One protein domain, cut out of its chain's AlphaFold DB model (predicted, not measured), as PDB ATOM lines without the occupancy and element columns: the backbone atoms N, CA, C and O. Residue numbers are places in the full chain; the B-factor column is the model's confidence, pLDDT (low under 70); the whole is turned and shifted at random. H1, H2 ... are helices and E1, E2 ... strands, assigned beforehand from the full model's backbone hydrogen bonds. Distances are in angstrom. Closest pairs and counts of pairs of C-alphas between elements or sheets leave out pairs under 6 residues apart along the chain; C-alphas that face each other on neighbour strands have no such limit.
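AT A GLANCE: This is residues 42 to 144 of the 168 residues of an uncharacterized protein of Desulfobacteraceae bacterium (UniProt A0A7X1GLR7). A four-stranded sheet, E3 E2 E1 E7, and a smaller three-stranded sheet, E4 E5 E6, are joined at a corner by the turn from E3 to E4, and one long helix, H1, lies in the angle between them, along the strands of both. H1 packs closely on E4 and more loosely below the edge strand E7, while E3 is at the far edge of the larger sheet. The printed part has 103 residues with seven named strands and one named helix, in the order E1 E2 E3 E4 E5 E6 H1 E7; both sheets are antiparallel, and the class is mixed, helices and strands. The whole is compact, with a radius of gyration of the C-alphas of 13.6 A and spans of 37 by 28 by 27 A.

IN THESE COORDINATES: In the larger sheet, E1 is residues 42 to 47, 16.7 A long, from C-alpha 42 at (160.466, 118.492, 137.681). E2 is residues 52 to 58, 19.5 A; E3 residues 63 to 69, 20.0 A; E7 residues 133 to 139, 19.4 A, ending with C-alpha 139 at (160.700, 117.192, 131.101). In the smaller sheet, E4 is residues 73 to 81, 21.2 A, and bends by 55 degrees at residue 76; E5 is residues 85 to 92, 20.9 A; E6 is residues 96 to 98, 6.4 A. H1 is residues 109 to 128, 28.8 A, from C-alpha 109 at (149.864, 102.454, 129.879).

HOW THE PARTS SIT: E1, E2 and E3 form a meander, each strand the antiparallel neighbour of the one before, as do E4, E5 and E6. N 44 and O 136 of E1 and E7 are 2.9 A apart, N 54 and O 45 of E2 and E1 2.7 A, and N 66 and O 55 of E3 and E2 2.9 A, each within hydrogen-bond range. E3 and E4 meet only through their link. N 87 and O 79 of E5 and E4 are 2.8 A apart, as are N 90 and O 97 of E5 and E6, both within range. H1 is on the smaller sheet at a height of 8.2 A, two layers with the helix on one face, over E4 and along it at 4 degrees on the local plane; their closest C-alphas, of Ala 76 and Val 119, are 5.4 A apart. H1 is also on the larger sheet, at a height of 11.1 A, over E7 and along it at 14 degrees on the local plane; their closest C-alphas, of Phe 125 and Leu 134, are 7.2 A apart. In H1, 14 of 16 O i to N i+4 pairs are within range.

THE WHOLE: The C-alphas farthest apart, of Ala 71 and Phe 144, are 39.7 A apart. The printed part has no cut and no long link. Mean pLDDT of the printed part is 78.4; residues 60 to 62, 80 to 85, 100 to 111, 129 to 130 and 140 to 144 are under 70.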
ATOM      1  N   ILE A  42     160.363 119.078 136.347       79.56
ATOM      2  CA  ILE A  42     160.466 118.492 137.681       79.56
ATOM      3  C   ILE A  42     161.860 117.888 137.789       79.56
ATOM      4  O   ILE A  42     162.220 117.016 136.990       79.56
ATOM      5  N   ASP A  43     162.615 118.344 138.778       87.00
ATOM      6  CA  ASP A  43     163.905 117.788 139.163       87.00
ATOM      7  C   ASP A  43     163.820 117.293 140.593       87.00
ATOM      8  O   ASP A  43     163.483 118.040 141.512       87.00
ATOM      9  N   PHE A  44     164.108 116.017 140.774       87.88
ATOM     10  CA  PHE A  44     164.247 115.428 142.088       87.88
ATOM     11  C   PHE A  44     165.665 114.913 142.221       87.88
ATOM     12  O   PHE A  44     166.061 113.972 141.528       87.88
ATOM     13  N   SER A  45     166.425 115.556 143.097       91.75
ATOM     14  CA  SER A  45     167.817 115.220 143.351       91.75
ATOM     15  C   SER A  45     167.991 114.804 144.801       91.75
ATOM     16  O   SER A  45     167.472 115.463 145.689       91.75
ATOM     17  N   CYS A  46     168.707 113.722 145.062       91.19
ATOM     18  CA  CYS A  46     169.054 113.302 146.411       91.19
ATOM     19  C   CYS A  46     170.554 113.140 146.529       91.19
ATOM     20  O   CYS A  46     171.195 112.659 145.596       91.19
ATOM     21  N   ASP A  47     171.096 113.510 147.684       92.44
ATOM     22  CA  ASP A  47     172.514 113.388 147.988       92.44
ATOM     23  C   ASP A  47     172.694 112.766 149.377       92.44
ATOM     24  O   ASP A  47     172.316 113.366 150.388       92.44
ATOM     25  N   HIS A  48     173.264 111.559 149.430       89.12
ATOM     26  CA  HIS A  48     173.562 110.856 150.683       89.12
ATOM     27  C   HIS A  48     174.647 111.561 151.499       89.12
ATOM     28  O   HIS A  48     174.625 111.455 152.722       89.12
ATOM     29  N   SER A  49     175.566 112.299 150.864       88.00
ATOM     30  CA  SER A  49     176.621 113.027 151.585       88.00
ATOM     31  C   SER A  49     176.059 114.192 152.402       88.00
ATOM     32  O   SER A  49     176.542 114.476 153.493       88.00
ATOM     33  N   VAL A  50     174.999 114.823 151.892       89.88
ATOM     34  CA  VAL A  50     174.285 115.917 152.567       89.88
ATOM     35  C   VAL A  50     173.111 115.387 153.403       89.88
ATOM     36  O   VAL A  50     172.636 116.060 154.311       89.88
ATOM     37  N   GLY A  51     172.630 114.173 153.117       90.38
ATOM     38  CA  GLY A  51     171.492 113.567 153.810       90.38
ATOM     39  C   GLY A  51     170.142 114.176 153.417       90.38
ATOM     40  O   GLY A  51     169.171 114.068 154.166       90.38
ATOM     41  N   THR A  52     170.057 114.825 152.252       93.94
ATOM     42  CA  THR A  52     168.859 115.560 151.808       93.94
ATOM     43  C   THR A  52     168.491 115.257 150.362       93.94
ATOM     44  O   THR A  52     169.362 115.095 149.507       93.94
ATOM     45  N   CYS A  53     167.193 115.270 150.084       91.75
ATOM     46  CA  CYS A  53     166.611 115.336 148.755       91.75
ATOM     47  C   CYS A  53     166.038 116.729 148.490       91.75
ATOM     48  O   CYS A  53     165.394 117.314 149.354       91.75
ATOM     49  N   LYS A  54     166.237 117.256 147.287       92.69
ATOM     50  CA  LYS A  54     165.662 118.503 146.795       92.69
ATOM     51  C   LYS A  54     164.687 118.191 145.675       92.69
ATOM     52  O   LYS A  54     165.046 117.543 144.689       92.69
ATOM     53  N   LEU A  55     163.469 118.676 145.839       89.69
ATOM     54  CA  LEU A  55     162.424 118.684 144.838       89.69
ATOM     55  C   LEU A  55     162.321 120.100 144.280       89.69
ATOM     56  O   LEU A  55     162.030 121.039 145.014       89.69
ATOM     57  N   HIS A  56     162.568 120.238 142.986       87.69
ATOM     58  CA  HIS A  56     162.446 121.492 142.268       87.69
ATOM     59  C   HIS A  56     161.403 121.319 141.169       87.69
ATOM     60  O   HIS A  56     161.595 120.580 140.199       87.69
ATOM     61  N   GLN A  57     160.271 121.983 141.346       81.88
ATOM     62  CA  GLN A  57     159.151 121.972 140.423       81.88
ATOM     63  C   GLN A  57     158.978 123.369 139.847       81.88
ATOM     64  O   GLN A  57     158.836 124.357 140.566       81.88
ATOM     65  N   LYS A  58     158.973 123.447 138.522       76.94
ATOM     66  CA  LYS A  58     158.763 124.693 137.801       76.94
ATOM     67  C   LYS A  58     157.610 124.532 136.825       76.94
ATOM     68  O   LYS A  58     157.676 123.717 135.899       76.94
ATOM     69  N   ALA A  59     156.585 125.349 137.020       70.31
ATOM     70  CA  ALA A  59     155.514 125.586 136.068       70.31
ATOM     71  C   ALA A  59     155.486 127.053 135.632       70.31
ATOM     72  O   ALA A  59     156.297 127.872 136.056       70.31
ATOM     73  N   ILE A  60     154.539 127.363 134.747       65.12
ATOM     74  CA  ILE A  60     154.402 128.646 134.045       65.12
ATOM     75  C   ILE A  60     154.382 129.835 135.017       65.12
ATOM     76  O   ILE A  60     154.984 130.864 134.732       65.12
ATOM     77  N   LEU A  61     153.721 129.678 136.167       66.75
ATOM     78  CA  LEU A  61     153.499 130.751 137.144       66.75
ATOM     79  C   LEU A  61     153.947 130.386 138.563       66.75
ATOM     80  O   LEU A  61     153.771 131.178 139.482       66.75
ATOM     81  N   GLN A  62     154.481 129.181 138.759       68.50
ATOM     82  CA  GLN A  62     154.773 128.647 140.084       68.50
ATOM     83  C   GLN A  62     156.140 127.976 140.086       68.50
ATOM     84  O   GLN A  62     156.429 127.100 139.266       68.50
ATOM     85  N   LEU A  63     156.972 128.423 141.021       79.94
ATOM     86  CA  LEU A  63     158.219 127.785 141.394       79.94
ATOM     87  C   LEU A  63     158.002 127.188 142.778       79.94
ATOM     88  O   LEU A  63     157.724 127.924 143.723       79.94
ATOM     89  N   HIS A  64     158.102 125.871 142.878       83.38
ATOM     90  CA  HIS A  64     158.050 125.173 144.148       83.38
ATOM     91  C   HIS A  64     159.387 124.469 144.368       83.38
ATOM     92  O   HIS A  64     159.802 123.615 143.581       83.38
ATOM     93  N   GLU A  65     160.082 124.864 145.428       88.44
ATOM     94  CA  GLU A  65     161.322 124.242 145.869       88.44
ATOM     95  C   GLU A  65     161.124 123.713 147.283       88.44
ATOM     96  O   GLU A  65     160.774 124.457 148.198       88.44
ATOM     97  N   GLN A  66     161.374 122.421 147.466       89.88
ATOM     98  CA  GLN A  66     161.249 121.763 148.756       89.88
ATOM     99  C   GLN A  66     162.483 120.909 149.021       89.88
ATOM    100  O   GLN A  66     162.936 120.153 148.162       89.88
ATOM    101  N   THR A  67     163.030 121.012 150.230       92.50
ATOM    102  CA  THR A  67     164.124 120.152 150.692       92.50
ATOM    103  C   THR A  67     163.599 119.195 151.754       92.50
ATOM    104  O   THR A  67     162.966 119.615 152.718       92.50
ATOM    105  N   ILE A  68     163.858 117.906 151.568       92.62
ATOM    106  CA  ILE A  68     163.340 116.808 152.380       92.62
ATOM    107  C   ILE A  68     164.539 116.010 152.909       92.62
ATOM    108  O   ILE A  68     165.334 115.515 152.109       92.62
ATOM    109  N   PRO A  69     164.709 115.853 154.230       93.44
ATOM    110  CA  PRO A  69     165.748 114.983 154.777       93.44
ATOM    111  C   PRO A  69     165.538 113.531 154.334       93.44
ATOM    112  O   PRO A  69     164.429 113.014 154.454       93.44
ATOM    113  N   ILE A  70     166.594 112.850 153.881       91.69
ATOM    114  CA  ILE A  70     166.512 111.450 153.419       91.69
ATOM    115  C   ILE A  70     165.982 110.544 154.534       91.69
ATOM    116  O   ILE A  70     165.141 109.691 154.279       91.69
ATOM    117  N   ALA A  71     166.396 110.792 155.779       91.56
ATOM    118  CA  ALA A  71     165.953 110.035 156.949       91.56
ATOM    119  C   ALA A  71     164.433 110.099 157.201       91.56
ATOM    120  O   ALA A  71     163.891 109.208 157.849       91.56
ATOM    121  N   LYS A  72     163.742 111.128 156.691       93.25
ATOM    122  CA  LYS A  72     162.280 111.247 156.790       93.25
ATOM    123  C   LYS A  72     161.543 110.529 155.665       93.25
ATOM    124  O   LYS A  72     160.327 110.369 155.735       93.25
ATOM    125  N   ILE A  73     162.244 110.122 154.608       92.62
ATOM    126  CA  ILE A  73     161.633 109.468 153.455       92.62
ATOM    127  C   ILE A  73     161.507 107.973 153.740       92.62
ATOM    128  O   ILE A  73     162.497 107.260 153.863       92.62
ATOM    129  N   ILE A  74     160.268 107.487 153.783       92.88
ATOM    130  CA  ILE A  74     159.962 106.072 154.003       92.88
ATOM    131  C   ILE A  74     160.067 105.299 152.687       92.88
ATOM    132  O   ILE A  74     160.673 104.231 152.624       92.88
ATOM    133  N   ALA A  75     159.425 105.810 151.632       92.00
ATOM    134  CA  ALA A  75     159.384 105.169 150.321       92.00
ATOM    135  C   ALA A  75     158.857 106.122 149.241       92.00
ATOM    136  O   ALA A  75     158.135 107.072 149.528       92.00
ATOM    137  N   ALA A  76     159.111 105.801 147.978       90.38
ATOM    138  CA  ALA A  76     158.338 106.291 146.845       90.38
ATOM    139  C   ALA A  76     157.243 105.282 146.469       90.38
ATOM    140  O   ALA A  76     157.466 104.066 146.501       90.38
ATOM    141  N   LYS A  77     156.065 105.771 146.074       88.25
ATOM    142  CA  LYS A  77     154.939 104.940 145.620       88.25
ATOM    143  C   LYS A  77     154.252 105.546 144.404       88.25
ATOM    144  O   LYS A  77     154.316 106.750 144.168       88.25
ATOM    145  N   LEU A  78     153.574 104.688 143.652       84.25
ATOM    146  CA  LEU A  78     152.553 105.110 142.703       84.25
ATOM    147  C   LEU A  78     151.213 105.139 143.425       84.25
ATOM    148  O   LEU A  78     150.782 104.120 143.959       84.25
ATOM    149  N   CYS A  79     150.578 106.303 143.454       75.25
ATOM    150  CA  CYS A  79     149.203 106.441 143.904       75.25
ATOM    151  C   CYS A  79     148.316 106.495 142.664       75.25
ATOM    152  O   CYS A  79     148.540 107.341 141.801       75.25
ATOM    153  N   SER A  80     147.354 105.583 142.555       69.81
ATOM    154  CA  SER A  80     146.306 105.689 141.545       69.81
ATOM    155  C   SER A  80     145.171 106.482 142.167       69.81
ATOM    156  O   SER A  80     144.504 105.977 143.065       69.81
ATOM    157  N   ASP A  81     144.994 107.723 141.735       64.38
ATOM    158  CA  ASP A  81     143.788 108.477 142.058       64.38
ATOM    159  C   ASP A  81     142.733 108.182 140.982       64.38
ATOM    160  O   ASP A  81     143.056 108.169 139.789       64.38
ATOM    161  N   GLU A  82     141.489 107.915 141.384       53.34
ATOM    162  CA  GLU A  82     140.381 107.643 140.456       53.34
ATOM    163  C   GLU A  82     140.138 108.821 139.504       53.34
ATOM    164  O   GLU A  82     139.712 108.611 138.364       53.34
ATOM    165  N   LYS A  83     140.459 110.048 139.937       56.06
ATOM    166  CA  LYS A  83     140.262 111.272 139.143       56.06
ATOM    167  C   LYS A  83     141.498 111.713 138.359       56.06
ATOM    168  O   LYS A  83     141.357 112.247 137.264       56.06
ATOM    169  N   ASP A  84     142.694 111.449 138.885       52.50
ATOM    170  CA  ASP A  84     143.938 112.069 138.397       52.50
ATOM    171  C   ASP A  84     144.960 111.067 137.822       52.50
ATOM    172  O   ASP A  84     146.003 111.429 137.248       52.50
ATOM    173  N   GLY A  85     144.637 109.775 137.912       63.97
ATOM    174  CA  GLY A  85     145.451 108.662 137.448       63.97
ATOM    175  C   GLY A  85     146.698 108.414 138.307       63.97
ATOM    176  O   GLY A  85     146.771 108.774 139.475       63.97
ATOM    177  N   ASN A  86     147.695 107.735 137.730       70.19
ATOM    178  CA  ASN A  86     148.889 107.289 138.457       70.19
ATOM    179  C   ASN A  86     149.889 108.428 138.737       70.19
ATOM    180  O   ASN A  86     150.635 108.825 137.834       70.19
ATOM    181  N   LEU A  87     149.981 108.894 139.979       77.31
ATOM    182  CA  LEU A  87     150.917 109.918 140.462       77.31
ATOM    183  C   LEU A  87     152.095 109.279 141.208       77.31
ATOM    184  O   LEU A  87     151.927 108.272 141.889       77.31
ATOM    185  N   ILE A  88     153.295 109.861 141.096       82.25
ATOM    186  CA  ILE A  88     154.429 109.450 141.934       82.25
ATOM    187  C   ILE A  88     154.392 110.288 143.209       82.25
ATOM    188  O   ILE A  88     154.416 111.517 143.138       82.25
ATOM    189  N   ILE A  89     154.355 109.622 144.356       87.69
ATOM    190  CA  ILE A  89     154.375 110.253 145.672       87.69
ATOM    191  C   ILE A  89     155.618 109.813 146.442       87.69
ATOM    192  O   ILE A  89     155.989 108.636 146.425       87.69
ATOM    193  N   ILE A  90     156.246 110.761 147.126       89.31
ATOM    194  CA  ILE A  90     157.233 110.503 148.167       89.31
ATOM    195  C   ILE A  90     156.473 110.411 149.485       89.31
ATOM    196  O   ILE A  90     155.830 111.364 149.920       89.31
ATOM    197  N   GLN A  91     156.509 109.239 150.103       89.75
ATOM    198  CA  GLN A  91     155.940 109.019 151.420       89.75
ATOM    199  C   GLN A  91     156.986 109.370 152.473       89.75
ATOM    200  O   GLN A  91     158.042 108.736 152.535       89.75
ATOM    201  N   THR A  92     156.662 110.357 153.299       91.06
ATOM    202  CA  THR A  92     157.425 110.699 154.501       91.06
ATOM    203  C   THR A  92     156.706 110.196 155.754       91.06
ATOM    204  O   THR A  92     155.620 109.615 155.663       91.06
ATOM    205  N   ASP A  93     157.332 110.375 156.910       88.88
ATOM    206  CA  ASP A  93     156.763 110.114 158.236       88.88
ATOM    207  C   ASP A  93     155.537 110.980 158.557       88.88
ATOM    208  O   ASP A  93     154.609 110.508 159.212       88.88
ATOM    209  N   GLN A  94     155.518 112.220 158.071       86.69
ATOM    210  CA  GLN A  94     154.469 113.196 158.379       86.69
ATOM    211  C   GLN A  94     153.454 113.339 157.239       86.69
ATOM    212  O   GLN A  94     152.254 113.449 157.484       86.69
ATOM    213  N   GLU A  95     153.920 113.328 155.987       87.31
ATOM    214  CA  GLU A  95     153.116 113.742 154.833       87.31
ATOM    215  C   GLU A  95     153.411 112.932 153.558       87.31
ATOM    216  O   GLU A  95     154.426 112.235 153.425       87.31
ATOM    217  N   LYS A  96     152.506 113.029 152.579       86.81
ATOM    218  CA  LYS A  96     152.705 112.505 151.222       86.81
ATOM    219  C   LYS A  96     153.009 113.671 150.292       86.81
ATOM    220  O   LYS A  96     152.137 114.496 150.048       86.81
ATOM    221  N   ILE A  97     154.218 113.697 149.744       86.44
ATOM    222  CA  ILE A  97     154.681 114.775 148.873       86.44
ATOM    223  C   ILE A  97     154.557 114.312 147.417       86.44
ATOM    224  O   ILE A  97     155.261 113.379 147.009       86.44
ATOM    225  N   PRO A  98     153.663 114.899 146.608       81.19
ATOM    226  CA  PRO A  98     153.569 114.561 145.198       81.19
ATOM    227  C   PRO A  98     154.797 115.086 144.446       81.19
ATOM    228  O   PRO A  98     155.111 116.271 144.460       81.19
ATOM    229  N   LEU A  99     155.470 114.205 143.701       77.00
ATOM    230  CA  LEU A  99     156.587 114.597 142.829       77.00
ATOM    231  C   LEU A  99     156.137 115.490 141.666       77.00
ATOM    232  O   LEU A  99     156.963 116.148 141.044       77.00
ATOM    233  N   SER A 100     154.839 115.521 141.376       68.38
ATOM    234  CA  SER A 100     154.220 116.351 140.350       68.38
ATOM    235  C   SER A 100     152.963 116.975 140.939       68.38
ATOM    236  O   SER A 100     151.921 116.327 140.933       68.38
ATOM    237  N   GLU A 101     153.047 118.215 141.425       54.19
ATOM    238  CA  GLU A 101     151.856 119.007 141.791       54.19
ATOM    239  C   GLU A 101     150.977 119.307 140.571       54.19
ATOM    240  O   GLU A 101     149.764 119.455 140.663       54.19
ATOM    241  N   PHE A 102     151.583 119.336 139.383       51.28
ATOM    242  CA  PHE A 102     150.857 119.531 138.141       51.28
ATOM    243  C   PHE A 102     150.225 118.200 137.731       51.28
ATOM    244  O   PHE A 102     150.878 117.316 137.166       51.28
ATOM    245  N   TYR A 103     148.948 118.062 138.077       51.28
ATOM    246  CA  TYR A 103     148.031 117.022 137.630       51.28
ATOM    247  C   TYR A 103     148.062 116.934 136.117       51.28
ATOM    248  O   TYR A 103     147.633 117.845 135.409       51.28
ATOM    249  N   ILE A 104     148.622 115.854 135.589       47.19
ATOM    250  CA  ILE A 104     148.640 115.692 134.148       47.19
ATOM    251  C   ILE A 104     148.305 114.258 133.794       47.19
ATOM    252  O   ILE A 104     149.187 113.395 133.804       47.19
ATOM    253  N   ASN A 105     147.029 114.083 133.439       44.28
ATOM    254  CA  ASN A 105     146.392 112.953 132.767       44.28
ATOM    255  C   ASN A 105     147.331 111.771 132.511       44.28
ATOM    256  O   ASN A 105     148.074 111.694 131.527       44.28
ATOM    257  N   CYS A 106     147.286 110.834 133.449       42.78
ATOM    258  CA  CYS A 106     148.167 109.682 133.531       42.78
ATOM    259  C   CYS A 106     147.588 108.427 132.862       42.78
ATOM    260  O   CYS A 106     148.050 107.329 133.158       42.78
ATOM    261  N   TYR A 107     146.617 108.572 131.959       43.41
ATOM    262  CA  TYR A 107     145.842 107.464 131.385       43.41
ATOM    263  C   TYR A 107     146.550 106.668 130.270       43.41
ATOM    264  O   TYR A 107     145.920 105.885 129.570       43.41
ATOM    265  N   SER A 108     147.867 106.818 130.092       48.62
ATOM    266  CA  SER A 108     148.622 106.017 129.119       48.62
ATOM    267  C   SER A 108     149.403 104.900 129.811       48.62
ATOM    268  O   SER A 108     150.260 105.160 130.660       48.62
ATOM    269  N   SER A 109     149.155 103.653 129.407       49.94
ATOM    270  CA  SER A 109     149.864 102.454 129.879       49.94
ATOM    271  C   SER A 109     151.387 102.530 129.681       49.94
ATOM    272  O   SER A 109     152.147 101.985 130.484       49.94
ATOM    273  N   SER A 110     151.865 103.277 128.676       54.72
ATOM    274  CA  SER A 110     153.298 103.519 128.450       54.72
ATOM    275  C   SER A 110     153.928 104.397 129.541       54.72
ATOM    276  O   SER A 110     155.089 104.204 129.913       54.72
ATOM    277  N   ASN A 111     153.150 105.302 130.139       68.62
ATOM    278  CA  ASN A 111     153.602 106.145 131.242       68.62
ATOM    279  C   ASN A 111     153.672 105.381 132.569       68.62
ATOM    280  O   ASN A 111     154.482 105.747 133.420       68.62
ATOM    281  N   TYR A 112     152.888 104.314 132.752       74.88
ATOM    282  CA  TYR A 112     152.925 103.512 133.979       74.88
ATOM    283  C   TYR A 112     154.287 102.841 134.183       74.88
ATOM    284  O   TYR A 112     154.908 103.031 135.226       74.88
ATOM    285  N   LYS A 113     154.807 102.134 133.166       78.81
ATOM    286  CA  LYS A 113     156.125 101.470 133.248       78.81
ATOM    287  C   LYS A 113     157.241 102.462 133.574       78.81
ATOM    288  O   LYS A 113     158.067 102.200 134.443       78.81
ATOM    289  N   ARG A 114     157.232 103.632 132.925       80.06
ATOM    290  CA  ARG A 114     158.213 104.695 133.186       80.06
ATOM    291  C   ARG A 114     158.133 105.200 134.627       80.06
ATOM    292  O   ARG A 114     159.168 105.370 135.266       80.06
ATOM    293  N   LYS A 115     156.926 105.427 135.144       79.94
ATOM    294  CA  LYS A 115     156.721 105.880 136.525       79.94
ATOM    295  C   LYS A 115     157.119 104.822 137.542       79.94
ATOM    296  O   LYS A 115     157.791 105.149 138.510       79.94
ATOM    297  N   MET A 116     156.773 103.563 137.292       85.06
ATOM    298  CA  MET A 116     157.144 102.452 138.165       85.06
ATOM    299  C   MET A 116     158.665 102.277 138.208       85.06
ATOM    300  O   MET A 116     159.234 102.070 139.272       85.06
ATOM    301  N   HIS A 117     159.343 102.458 137.074       86.56
ATOM    302  CA  HIS A 117     160.801 102.471 137.021       86.56
ATOM    303  C   HIS A 117     161.412 103.636 137.824       86.56
ATOM    304  O   HIS A 117     162.388 103.437 138.540       86.56
ATOM    305  N   ILE A 118     160.823 104.837 137.764       86.88
ATOM    306  CA  ILE A 118     161.240 105.982 138.596       86.88
ATOM    307  C   ILE A 118     161.073 105.660 140.089       86.88
ATOM    308  O   ILE A 118     162.003 105.859 140.865       86.88
ATOM    309  N   VAL A 119     159.923 105.109 140.481       89.44
ATOM    310  CA  VAL A 119     159.640 104.694 141.867       89.44
ATOM    311  C   VAL A 119     160.642 103.645 142.338       89.44
ATOM    312  O   VAL A 119     161.188 103.758 143.432       89.44
ATOM    313  N   SER A 120     160.919 102.651 141.491       90.81
ATOM    314  CA  SER A 120     161.912 101.613 141.760       90.81
ATOM    315  C   SER A 120     163.297 102.213 141.983       90.81
ATOM    316  O   SER A 120     163.950 101.846 142.953       90.81
ATOM    317  N   LYS A 121     163.724 103.168 141.144       89.62
ATOM    318  CA  LYS A 121     165.014 103.856 141.305       89.62
ATOM    319  C   LYS A 121     165.115 104.614 142.625       89.62
ATOM    320  O   LYS A 121     166.123 104.488 143.309       89.62
ATOM    321  N   ILE A 122     164.071 105.350 143.007       90.38
ATOM    322  CA  ILE A 122     164.053 106.080 144.284       90.38
ATOM    323  C   ILE A 122     164.138 105.097 145.454       90.38
ATOM    324  O   ILE A 122     164.973 105.255 146.333       90.38
ATOM    325  N   ASN A 123     163.323 104.041 145.448       92.50
ATOM    326  CA  ASN A 123     163.328 103.053 146.527       92.50
ATOM    327  C   ASN A 123     164.640 102.265 146.611       92.50
ATOM    328  O   ASN A 123     165.085 101.938 147.708       92.50
ATOM    329  N   GLN A 124     165.256 101.953 145.472       91.81
ATOM    330  CA  GLN A 124     166.563 101.308 145.435       91.81
ATOM    331  C   GLN A 124     167.635 102.219 146.038       91.81
ATOM    332  O   GLN A 124     168.428 101.755 146.856       91.81
ATOM    333  N   PHE A 125     167.603 103.510 145.695       90.69
ATOM    334  CA  PHE A 125     168.509 104.506 146.250       90.69
ATOM    335  C   PHE A 125     168.364 104.628 147.777       90.69
ATOM    336  O   PHE A 125     169.348 104.542 148.508       90.69
ATOM    337  N   LEU A 126     167.126 104.719 148.272       89.38
ATOM    338  CA  LEU A 126     166.839 104.817 149.708       89.38
ATOM    339  C   LEU A 126     167.297 103.585 150.505       89.38
ATOM    340  O   LEU A 126     167.671 103.718 151.665       89.38
ATOM    341  N   LYS A 127     167.241 102.385 149.909       86.50
ATOM    342  CA  LYS A 127     167.568 101.135 150.611       86.50
ATOM    343  C   LYS A 127     169.058 100.814 150.593       86.50
ATOM    344  O   LYS A 127     169.621 100.535 151.643       86.50
ATOM    345  N   HIS A 128     169.679 100.802 149.413       72.56
ATOM    346  CA  HIS A 128     171.027 100.253 149.230       72.56
ATOM    347  C   HIS A 128     171.756 100.903 148.051       72.56
ATOM    348  O   HIS A 128     172.204 100.221 147.127       72.56
ATOM    349  N   SER A 129     171.872 102.229 148.059       63.19
ATOM    350  CA  SER A 129     172.640 102.909 147.023       63.19
ATOM    351  C   SER A 129     174.141 102.860 147.292       63.19
ATOM    352  O   SER A 129     174.621 103.417 148.278       63.19
ATOM    353  N   THR A 130     174.898 102.265 146.374       69.00
ATOM    354  CA  THR A 130     176.323 102.582 146.186       69.00
ATOM    355  C   THR A 130     176.512 103.966 145.554       69.00
ATOM    356  O   THR A 130     177.577 104.568 145.681       69.00
ATOM    357  N   GLU A 131     175.483 104.498 144.888       81.12
ATOM    358  CA  GLU A 131     175.491 105.827 144.286       81.12
ATOM    359  C   GLU A 131     175.228 106.890 145.361       81.12
ATOM    360  O   GLU A 131     174.201 106.866 146.037       81.12
ATOM    361  N   GLN A 132     176.133 107.858 145.506       85.06
ATOM    362  CA  GLN A 132     175.967 108.948 146.477       85.06
ATOM    363  C   GLN A 132     174.865 109.937 146.078       85.06
ATOM    364  O   GLN A 132     174.347 110.656 146.931       85.06
ATOM    365  N   LYS A 133     174.522 109.997 144.785       89.56
ATOM    366  CA  LYS A 133     173.610 110.990 144.221       89.56
ATOM    367  C   LYS A 133     172.604 110.344 143.283       89.56
ATOM    368  O   LYS A 133     172.986 109.581 142.405       89.56
ATOM    369  N   LEU A 134     171.342 110.724 143.426       88.62
ATOM    370  CA  LEU A 134     170.259 110.377 142.510       88.62
ATOM    371  C   LEU A 134     169.748 111.663 141.876       88.62
ATOM    372  O   LEU A 134     169.479 112.617 142.596       88.62
ATOM    373  N   GLN A 135     169.575 111.692 140.555       88.75
ATOM    374  CA  GLN A 135     168.917 112.804 139.872       88.75
ATOM    375  C   GLN A 135     167.856 112.280 138.910       88.75
ATOM    376  O   GLN A 135     168.117 111.422 138.062       88.75
ATOM    377  N   ILE A 136     166.638 112.797 139.048       84.50
ATOM    378  CA  ILE A 136     165.477 112.396 138.264       84.50
ATOM    379  C   ILE A 136     164.893 113.635 137.613       84.50
ATOM    380  O   ILE A 136     164.288 114.478 138.264       84.50
ATOM    381  N   ASN A 137     165.046 113.691 136.295       82.19
ATOM    382  CA  ASN A 137     164.597 114.799 135.477       82.19
ATOM    383  C   ASN A 137     163.378 114.390 134.646       82.19
ATOM    384  O   ASN A 137     163.446 113.483 133.803       82.19
ATOM    385  N   ILE A 138     162.250 115.058 134.873       75.81
ATOM    386  CA  ILE A 138     161.019 114.848 134.115       75.81
ATOM    387  C   ILE A 138     160.717 116.130 133.341       75.81
ATOM    388  O   ILE A 138     160.215 117.111 133.883       75.81
ATOM    389  N   ARG A 139     160.990 116.095 132.032       70.56
ATOM    390  CA  ARG A 139     160.700 117.192 131.101       70.56
ATOM    391  C   ARG A 139     159.570 116.821 130.147       70.56
ATOM    392  O   ARG A 139     159.614 115.771 129.499       70.56
ATOM    393  N   ARG A 140     158.579 117.706 130.001       64.81
ATOM    394  CA  ARG A 140     157.508 117.570 128.997       64.81
ATOM    395  C   ARG A 140     157.842 118.342 127.723       64.81
ATOM    396  O   ARG A 140     158.250 119.495 127.785       64.81
ATOM    397  N   ARG A 141     157.669 117.692 126.565       59.06
ATOM    398  CA  ARG A 141     157.922 118.267 125.224       59.06
ATOM    399  C   ARG A 141     156.679 118.349 124.321       59.06
ATOM    400  O   ARG A 141     156.786 118.814 123.198       59.06
ATOM    401  N   TRP A 142     155.506 117.914 124.786       56.19
ATOM    402  CA  TRP A 142     154.340 117.664 123.919       56.19
ATOM    403  C   TRP A 142     153.727 118.914 123.275       56.19
ATOM    404  O   TRP A 142     153.120 118.809 122.216       56.19
ATOM    405  N   ILE A 143     153.914 120.094 123.865       56.53
ATOM    406  CA  ILE A 143     153.238 121.314 123.405       56.53
ATOM    407  C   ILE A 143     153.819 121.795 122.060       56.53
ATOM    408  O   ILE A 143     153.079 122.320 121.231       56.53
ATOM    409  N   PHE A 144     155.096 121.501 121.770       55.66
ATOM    410  CA  PHE A 144     155.739 121.811 120.480       55.66
ATOM    411  C   PHE A 144     155.032 121.189 119.269       55.66
ATOM    412  O   PHE A 144     155.048 121.774 118.191       55.66
TER     413      PHE A 144